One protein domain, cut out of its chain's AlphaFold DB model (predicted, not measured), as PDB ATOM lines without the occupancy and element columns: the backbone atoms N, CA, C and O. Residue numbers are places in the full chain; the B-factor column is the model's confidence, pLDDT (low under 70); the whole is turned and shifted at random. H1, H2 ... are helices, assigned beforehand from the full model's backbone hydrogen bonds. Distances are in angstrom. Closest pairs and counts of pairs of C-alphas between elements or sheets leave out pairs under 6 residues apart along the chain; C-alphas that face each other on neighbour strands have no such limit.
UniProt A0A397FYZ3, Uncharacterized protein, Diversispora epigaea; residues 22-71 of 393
ATOM      1  N   SER A  22     124.711 134.310 170.373       58.28
ATOM      2  CA  SER A  22     123.492 133.602 169.945       58.28
ATOM      3  C   SER A  22     123.686 132.081 169.824       58.28
ATOM      4  O   SER A  22     122.834 131.308 170.268       58.28
ATOM      5  N   LYS A  23     124.835 131.628 169.302       61.03
ATOM      6  CA  LYS A  23     125.202 130.198 169.253       61.03
ATOM      7  C   LYS A  23     125.442 129.611 170.643       61.03
ATOM      8  O   LYS A  23     125.066 128.469 170.890       61.03
ATOM      9  N   ILE A  24     126.034 130.385 171.553       63.44
ATOM     10  CA  ILE A  24     126.306 129.955 172.928       63.44
ATOM     11  C   ILE A  24     125.005 129.847 173.734       63.44
ATOM     12  O   ILE A  24     124.812 128.819 174.380       63.44
ATOM     13  N   LYS A  25     124.059 130.798 173.617       61.66
ATOM     14  CA  LYS A  25     122.710 130.652 174.213       61.66
ATOM     15  C   LYS A  25     122.036 129.336 173.769       61.66
ATOM     16  O   LYS A  25     121.504 128.615 174.608       61.66
ATOM     17  N   PHE A  26     122.154 128.962 172.490       58.50
ATOM     18  CA  PHE A  26     121.619 127.700 171.943       58.50
ATOM     19  C   PHE A  26     122.357 126.426 172.428       58.50
ATOM     20  O   PHE A  26     121.763 125.351 172.543       58.50
ATOM     21  N   GLN A  27     123.654 126.517 172.741       59.75
ATOM     22  CA  GLN A  27     124.427 125.413 173.338       59.75
ATOM     23  C   GLN A  27     124.205 125.270 174.853       59.75
ATOM     24  O   GLN A  27     124.308 124.163 175.390       59.75
ATOM     25  N   ILE A  28     123.880 126.363 175.548       62.34
ATOM     26  CA  ILE A  28     123.529 126.351 176.975       62.34
ATOM     27  C   ILE A  28     122.209 125.608 177.190       62.34
ATOM     28  O   ILE A  28     122.153 124.736 178.051       62.34
ATOM     29  N   SER A  29     121.198 125.847 176.348       55.81
ATOM     30  CA  SER A  29     119.888 125.178 176.412       55.81
ATOM     31  C   SER A  29     119.885 123.694 176.002       55.81
ATOM     32  O   SER A  29     118.817 123.111 175.834       55.81
ATOM     33  N   SER A  30     121.050 123.082 175.757       51.31
ATOM     34  CA  SER A  30     121.160 121.717 175.217       51.31
ATOM     35  C   SER A  30     122.296 120.870 175.814       51.31
ATOM     36  O   SER A  30     122.561 119.771 175.323       51.31
ATOM     37  N   SER A  31     123.002 121.334 176.858       52.34
ATOM     38  CA  SER A  31     124.215 120.653 177.341       52.34
ATOM     39  C   SER A  31     124.565 120.905 178.816       52.34
ATOM     40  O   SER A  31     123.962 121.731 179.493       52.34
ATOM     41  N   LYS A  32     125.638 120.252 179.303       50.53
ATOM     42  CA  LYS A  32     126.251 120.483 180.634       50.53
ATOM     43  C   LYS A  32     126.563 121.956 180.953       50.53
ATOM     44  O   LYS A  32     126.795 122.266 182.126       50.53
ATOM     45  N   ALA A  33     126.588 122.844 179.957       55.88
ATOM     46  CA  ALA A  33     126.728 124.282 180.161       55.88
ATOM     47  C   ALA A  33     125.600 124.875 181.033       55.88
ATOM     48  O   ALA A  33     125.860 125.773 181.830       55.88
ATOM     49  N   GLU A  34     124.400 124.284 181.004       60.69
ATOM     50  CA  GLU A  34     123.270 124.620 181.882       60.69
ATOM     51  C   GLU A  34     123.637 124.579 183.383       60.69
ATOM     52  O   GLU A  34     123.158 125.394 184.179       60.69
ATOM     53  N   SER A  35     124.561 123.690 183.780       74.50
ATOM     54  CA  SER A  35     125.001 123.574 185.177       74.50
ATOM     55  C   SER A  35     125.828 124.776 185.640       74.50
ATOM     56  O   SER A  35     125.526 125.347 186.686       74.50
ATOM     57  N   TRP A  36     126.832 125.213 184.867       83.50
ATOM     58  CA  TRP A  36     127.644 126.373 185.250       83.50
ATOM     59  C   TRP A  36     126.882 127.684 185.053       83.50
ATOM     60  O   TRP A  36     127.077 128.628 185.820       83.50
ATOM     61  N   TYR A  37     125.977 127.732 184.075       85.94
ATOM     62  CA  TYR A  37     125.111 128.882 183.851       85.94
ATOM     63  C   TYR A  37     124.263 129.167 185.091       85.94
ATOM     64  O   TYR A  37     124.283 130.264 185.651       85.94
ATOM     65  N   THR A  38     123.604 128.120 185.594       83.00
ATOM     66  CA  THR A  38     122.796 128.162 186.816       83.00
ATOM     67  C   THR A  38     123.646 128.476 188.052       83.00
ATOM     68  O   THR A  38     123.206 129.233 188.915       83.00
ATOM     69  N   VAL A  39     124.886 127.968 188.132       81.75
ATOM     70  CA  VAL A  39     125.856 128.325 189.189       81.75
ATOM     71  C   VAL A  39     126.085 129.836 189.248       81.75
ATOM     72  O   VAL A  39     125.954 130.426 190.320       81.75
ATOM     73  N   ILE A  40     126.430 130.462 188.120       81.38
ATOM     74  CA  ILE A  40     126.759 131.893 188.074       81.38
ATOM     75  C   ILE A  40     125.491 132.738 188.260       81.38
ATOM     76  O   ILE A  40     125.502 133.650 189.085       81.38
ATOM     77  N   LYS A  41     124.374 132.388 187.601       83.38
ATOM     78  CA  LYS A  41     123.077 133.077 187.759       83.38
ATOM     79  C   LYS A  41     122.594 133.062 189.213       83.38
ATOM     80  O   LYS A  41     122.117 134.081 189.702       83.38
ATOM     81  N   ARG A  42     122.772 131.945 189.930       79.19
ATOM     82  CA  ARG A  42     122.473 131.843 191.368       79.19
ATOM     83  C   ARG A  42     123.394 132.734 192.206       79.19
ATOM     84  O   ARG A  42     122.889 133.493 193.016       79.19
ATOM     85  N   LYS A  43     124.714 132.688 191.984       76.56
ATOM     86  CA  LYS A  43     125.683 133.532 192.712       76.56
ATOM     87  C   LYS A  43     125.424 135.035 192.529       76.56
ATOM     88  O   LYS A  43     125.623 135.782 193.475       76.56
ATOM     89  N   LEU A  44     124.984 135.468 191.343       76.19
ATOM     90  CA  LEU A  44     124.590 136.863 191.085       76.19
ATOM     91  C   LEU A  44     123.296 137.248 191.825       76.19
ATOM     92  O   LEU A  44     123.213 138.344 192.359       76.19
ATOM     93  N   LYS A  45     122.315 136.338 191.902       72.94
ATOM     94  CA  LYS A  45     121.064 136.529 192.667       72.94
ATOM     95  C   LYS A  45     121.218 136.382 194.188       72.94
ATOM     96  O   LYS A  45     120.276 136.649 194.918       72.94
ATOM     97  N   GLU A  46     122.367 135.912 194.667       67.88
ATOM     98  CA  GLU A  46     122.705 135.854 196.098       67.88
ATOM     99  C   GLU A  46     123.391 137.147 196.586       67.88
ATOM    100  O   GLU A  46     123.664 137.276 197.780       67.88
ATOM    101  N   ASP A  47     123.659 138.104 195.687       62.88
ATOM    102  CA  ASP A  47     124.297 139.392 195.979       62.88
ATOM    103  C   ASP A  47     123.599 140.528 195.200       62.88
ATOM    104  O   ASP A  47     124.131 141.081 194.236       62.88
ATOM    105  N   ASP A  48     122.375 140.872 195.623       56.97
ATOM    106  CA  ASP A  48     121.512 141.882 194.979       56.97
ATOM    107  C   ASP A  48     122.228 143.230 194.744       56.97
ATOM    108  O   ASP A  48     122.007 143.907 193.737       56.97
ATOM    109  N   LYS A  49     123.182 143.577 195.622       60.34
ATOM    110  CA  LYS A  49     123.997 144.801 195.545       60.34
ATOM    111  C   LYS A  49     124.929 144.851 194.333       60.34
ATOM    112  O   LYS A  49     125.507 145.903 194.063       60.34
ATOM    113  N   ILE A  50     125.149 143.735 193.639       61.34
ATOM    114  CA  ILE A  50     125.936 143.690 192.401       61.34
ATOM    115  C   ILE A  50     125.074 144.059 191.204       61.34
ATOM    116  O   ILE A  50     125.534 144.814 190.353       61.34
ATOM    117  N   LEU A  51     123.833 143.573 191.148       63.53
ATOM    118  CA  LEU A  51     122.917 143.880 190.051       63.53
ATOM    119  C   LEU A  51     122.587 145.381 190.029       63.53
ATOM    120  O   LEU A  51     122.678 146.000 188.973       63.53
ATOM    121  N   GLU A  52     122.359 145.981 191.204       62.75
ATOM    122  CA  GLU A  52     122.214 147.439 191.371       62.75
ATOM    123  C   GLU A  52     123.474 148.227 190.958       62.75
ATOM    124  O   GLU A  52     123.375 149.308 190.387       62.75
ATOM    125  N   LYS A  53     124.681 147.708 191.233       61.25
ATOM    126  CA  LYS A  53     125.951 148.382 190.884       61.25
ATOM    127  C   LYS A  53     126.333 148.277 189.410       61.25
ATOM    128  O   LYS A  53     127.145 149.081 188.956       61.25
ATOM    129  N   LEU A  54     125.848 147.249 188.718       62.44
ATOM    130  CA  LEU A  54     126.160 146.971 187.314       62.44
ATOM    131  C   LEU A  54     125.089 147.498 186.346       62.44
ATOM    132  O   LEU A  54     125.245 147.298 185.145       62.44
ATOM    133  N   ASP A  55     124.047 148.161 186.861       65.00
ATOM    134  CA  ASP A  55     122.982 148.812 186.082       65.00
ATOM    135  C   ASP A  55     122.296 147.846 185.090       65.00
ATOM    136  O   ASP A  55     122.111 148.117 183.902       65.00
ATOM    137  N   ILE A  56     121.991 146.635 185.576       69.38
ATOM    138  CA  ILE A  56     121.435 145.546 184.763       69.38
ATOM    139  C   ILE A  56     119.909 145.626 184.780       69.38
ATOM    140  O   ILE A  56     119.253 145.090 185.674       69.38
ATOM    141  N   GLU A  57     119.348 146.269 183.759       74.56
ATOM    142  CA  GLU A  57     117.901 146.470 183.609       74.56
ATOM    143  C   GLU A  57     117.187 145.298 182.909       74.56
ATOM    144  O   GLU A  57     115.975 145.130 183.052       74.56
ATOM    145  N   THR A  58     117.910 144.472 182.140       78.69
ATOM    146  CA  THR A  58     117.321 143.431 181.276       78.69
ATOM    147  C   THR A  58     117.896 142.032 181.505       78.69
ATOM    148  O   THR A  58     119.068 141.847 181.842       78.69
ATOM    149  N   GLU A  59     117.080 141.003 181.245       79.44
ATOM    150  CA  GLU A  59     117.523 139.603 181.313       79.44
ATOM    151  C   GLU A  59     118.578 139.280 180.234       79.44
ATOM    152  O   GLU A  59     119.464 138.466 180.481       79.44
ATOM    153  N   ASP A  60     118.579 139.971 179.086       79.06
ATOM    154  CA  ASP A  60     119.628 139.814 178.069       79.06
ATOM    155  C   ASP A  60     120.997 140.349 178.529       79.06
ATOM    156  O   ASP A  60     122.002 139.674 178.305       79.06
ATOM    157  N   GLN A  61     121.052 141.494 179.225       77.25
ATOM    158  CA  GLN A  61     122.288 141.998 179.850       77.25
ATOM    159  C   GLN A  61     122.787 141.055 180.958       77.25
ATOM    160  O   GLN A  61     123.986 140.783 181.052       77.25
ATOM    161  N   LEU A  62     121.871 140.523 181.780       79.06
ATOM    162  CA  LEU A  62     122.202 139.535 182.810       79.06
ATOM    163  C   LEU A  62     122.774 138.253 182.188       79.06
ATOM    164  O   LEU A  62     123.795 137.740 182.645       79.06
ATOM    165  N   ASP A  63     122.132 137.746 181.137       82.38
ATOM    166  CA  ASP A  63     122.588 136.576 180.395       82.38
ATOM    167  C   ASP A  63     123.963 136.822 179.742       82.38
ATOM    168  O   ASP A  63     124.837 135.956 179.811       82.38
ATOM    169  N   GLU A  64     124.196 138.001 179.153       81.25
ATOM    170  CA  GLU A  64     125.495 138.367 178.575       81.25
ATOM    171  C   GLU A  64     126.598 138.413 179.643       81.25
ATOM    172  O   GLU A  64     127.689 137.887 179.413       81.25
ATOM    173  N   LEU A  65     126.311 138.973 180.827       81.56
ATOM    174  CA  LEU A  65     127.228 138.949 181.969       81.56
ATOM    175  C   LEU A  65     127.544 137.512 182.397       81.56
ATOM    176  O   LEU A  65     128.712 137.158 182.548       81.56
ATOM    177  N   ILE A  66     126.526 136.667 182.583       83.06
ATOM    178  CA  ILE A  66     126.718 135.269 182.992       83.06
ATOM    179  C   ILE A  66     127.603 134.532 181.982       83.06
ATOM    180  O   ILE A  66     128.540 133.837 182.383       83.06
ATOM    181  N   ILE A  67     127.344 134.717 180.685       84.75
ATOM    182  CA  ILE A  67     128.145 134.131 179.608       84.75
ATOM    183  C   ILE A  67     129.585 134.657 179.654       84.75
ATOM    184  O   ILE A  67     130.516 133.854 179.605       84.75
ATOM    185  N   SER A  68     129.807 135.964 179.816       82.50
ATOM    186  CA  SER A  68     131.166 136.516 179.863       82.50
ATOM    187  C   SER A  68     131.954 136.136 181.117       82.50
ATOM    188  O   SER A  68     133.175 136.046 181.050       82.50
ATOM    189  N   LEU A  69     131.288 135.862 182.243       84.12
ATOM    190  CA  LEU A  69     131.914 135.310 183.454       84.12
ATOM    191  C   LEU A  69     132.165 133.797 183.372       84.12
ATOM    192  O   LEU A  69     132.947 133.262 184.166       84.12
ATOM    193  N   GLY A  70     131.475 133.112 182.459       84.38
ATOM    194  CA  GLY A  70     131.437 131.660 182.344       84.38
ATOM    195  C   GLY A  70     132.123 131.070 181.115       84.38
ATOM    196  O   GLY A  70     132.321 129.863 181.105       84.38
ATOM    197  N   GLU A  71     132.524 131.857 180.114       86.88
ATOM    198  CA  GLU A  71     133.227 131.377 178.916       86.88
ATOM    199  C   GLU A  71     134.619 131.999 178.770       86.88
ATOM    200  O   GLU A  71     134.762 133.212 178.659       86.88
TER     201      GLU A  71
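Overview. This is residues 22 to 71 of the 393 residues of an uncharacterized protein of Diversispora epigaea (UniProt A0A397FYZ3). The longest helix, H2, makes the base of a small U, with H1 and H3 turned off its two ends at about right angles as the arms; H4 crosses H2 at a steep angle in the space between the arms, and its last turns pack on H2. The contacts between the helices are few, and residues 45 to 50, at the corner between H2 and H3, stick out. The printed part has 50 residues with four named helices, in the order H1, H2, H3, H4, and no named strand; its class is all helix. It is compact, with a radius of gyration of the C-alphas of 11.0 A, and elongated, spanning 30 by 19 by 14 A.

Arrangement. H2, residues 33 to 45, touches H4, residues 59 to 70, and the closest C-alphas are those of Ile 40 and Ile 66, 6.1 A apart. H2 touches H4 with residues 36 to 41 alone, and H4 touches H2 with residues 66 to 70 alone. The two run opposite ways at a steep tilt of 67 degrees, only just short of about perpendicular. H1, residues 22 to 28, and H2 only just touch, with 3 pairs of C-alphas within 8 A, and only at the corner by their link. The closest C-alphas there are those of Ile 28 and Glu 34, 5.2 A apart, and the lines of H1 and H2 are about perpendicular at 84 degrees. H3, residues 48 to 53, is close to H2 but not clearly touching, with the C-alphas of Leu 44 and Ile 50 the closest at 7.1 A; their lines are also about perpendicular, at 84 degrees. H1 and H4 are near each other, with 5 pairs of C-alphas within 10 A. H3 and H4 are apart, but only just, at 8.5 A, and H1 and H3 are apart. In H1, H2, H3 and H4 every backbone O i to N i+4 pair is within hydrogen-bond range.

Along the chain. H2 runs 18.4 A from C-alpha 33 at (126.728, 124.282, 180.161) to C-alpha 45 at (121.064, 136.529, 192.667). H4 measures 16.1 A and ends with C-alpha 70 at (131.437, 131.660, 182.344). H1 begins with C-alpha 22 at (123.492, 133.602, 169.945) and measures 10.1 A; H3 measures 8.9 A.

Size, cuts and confidence. The two C-alphas farthest apart are those of Ser 30 and Lys 53, 31.3 A. The printed part has no cut, and the links H1 to H2, H2 to H3 and H3 to H4 are tight. Residues 45 to 50, of which 48 to 50 belong to H3, stand free. The mean pLDDT of the printed part is 70.9, and residues 22 to 34 and 46 to 56 are under 70.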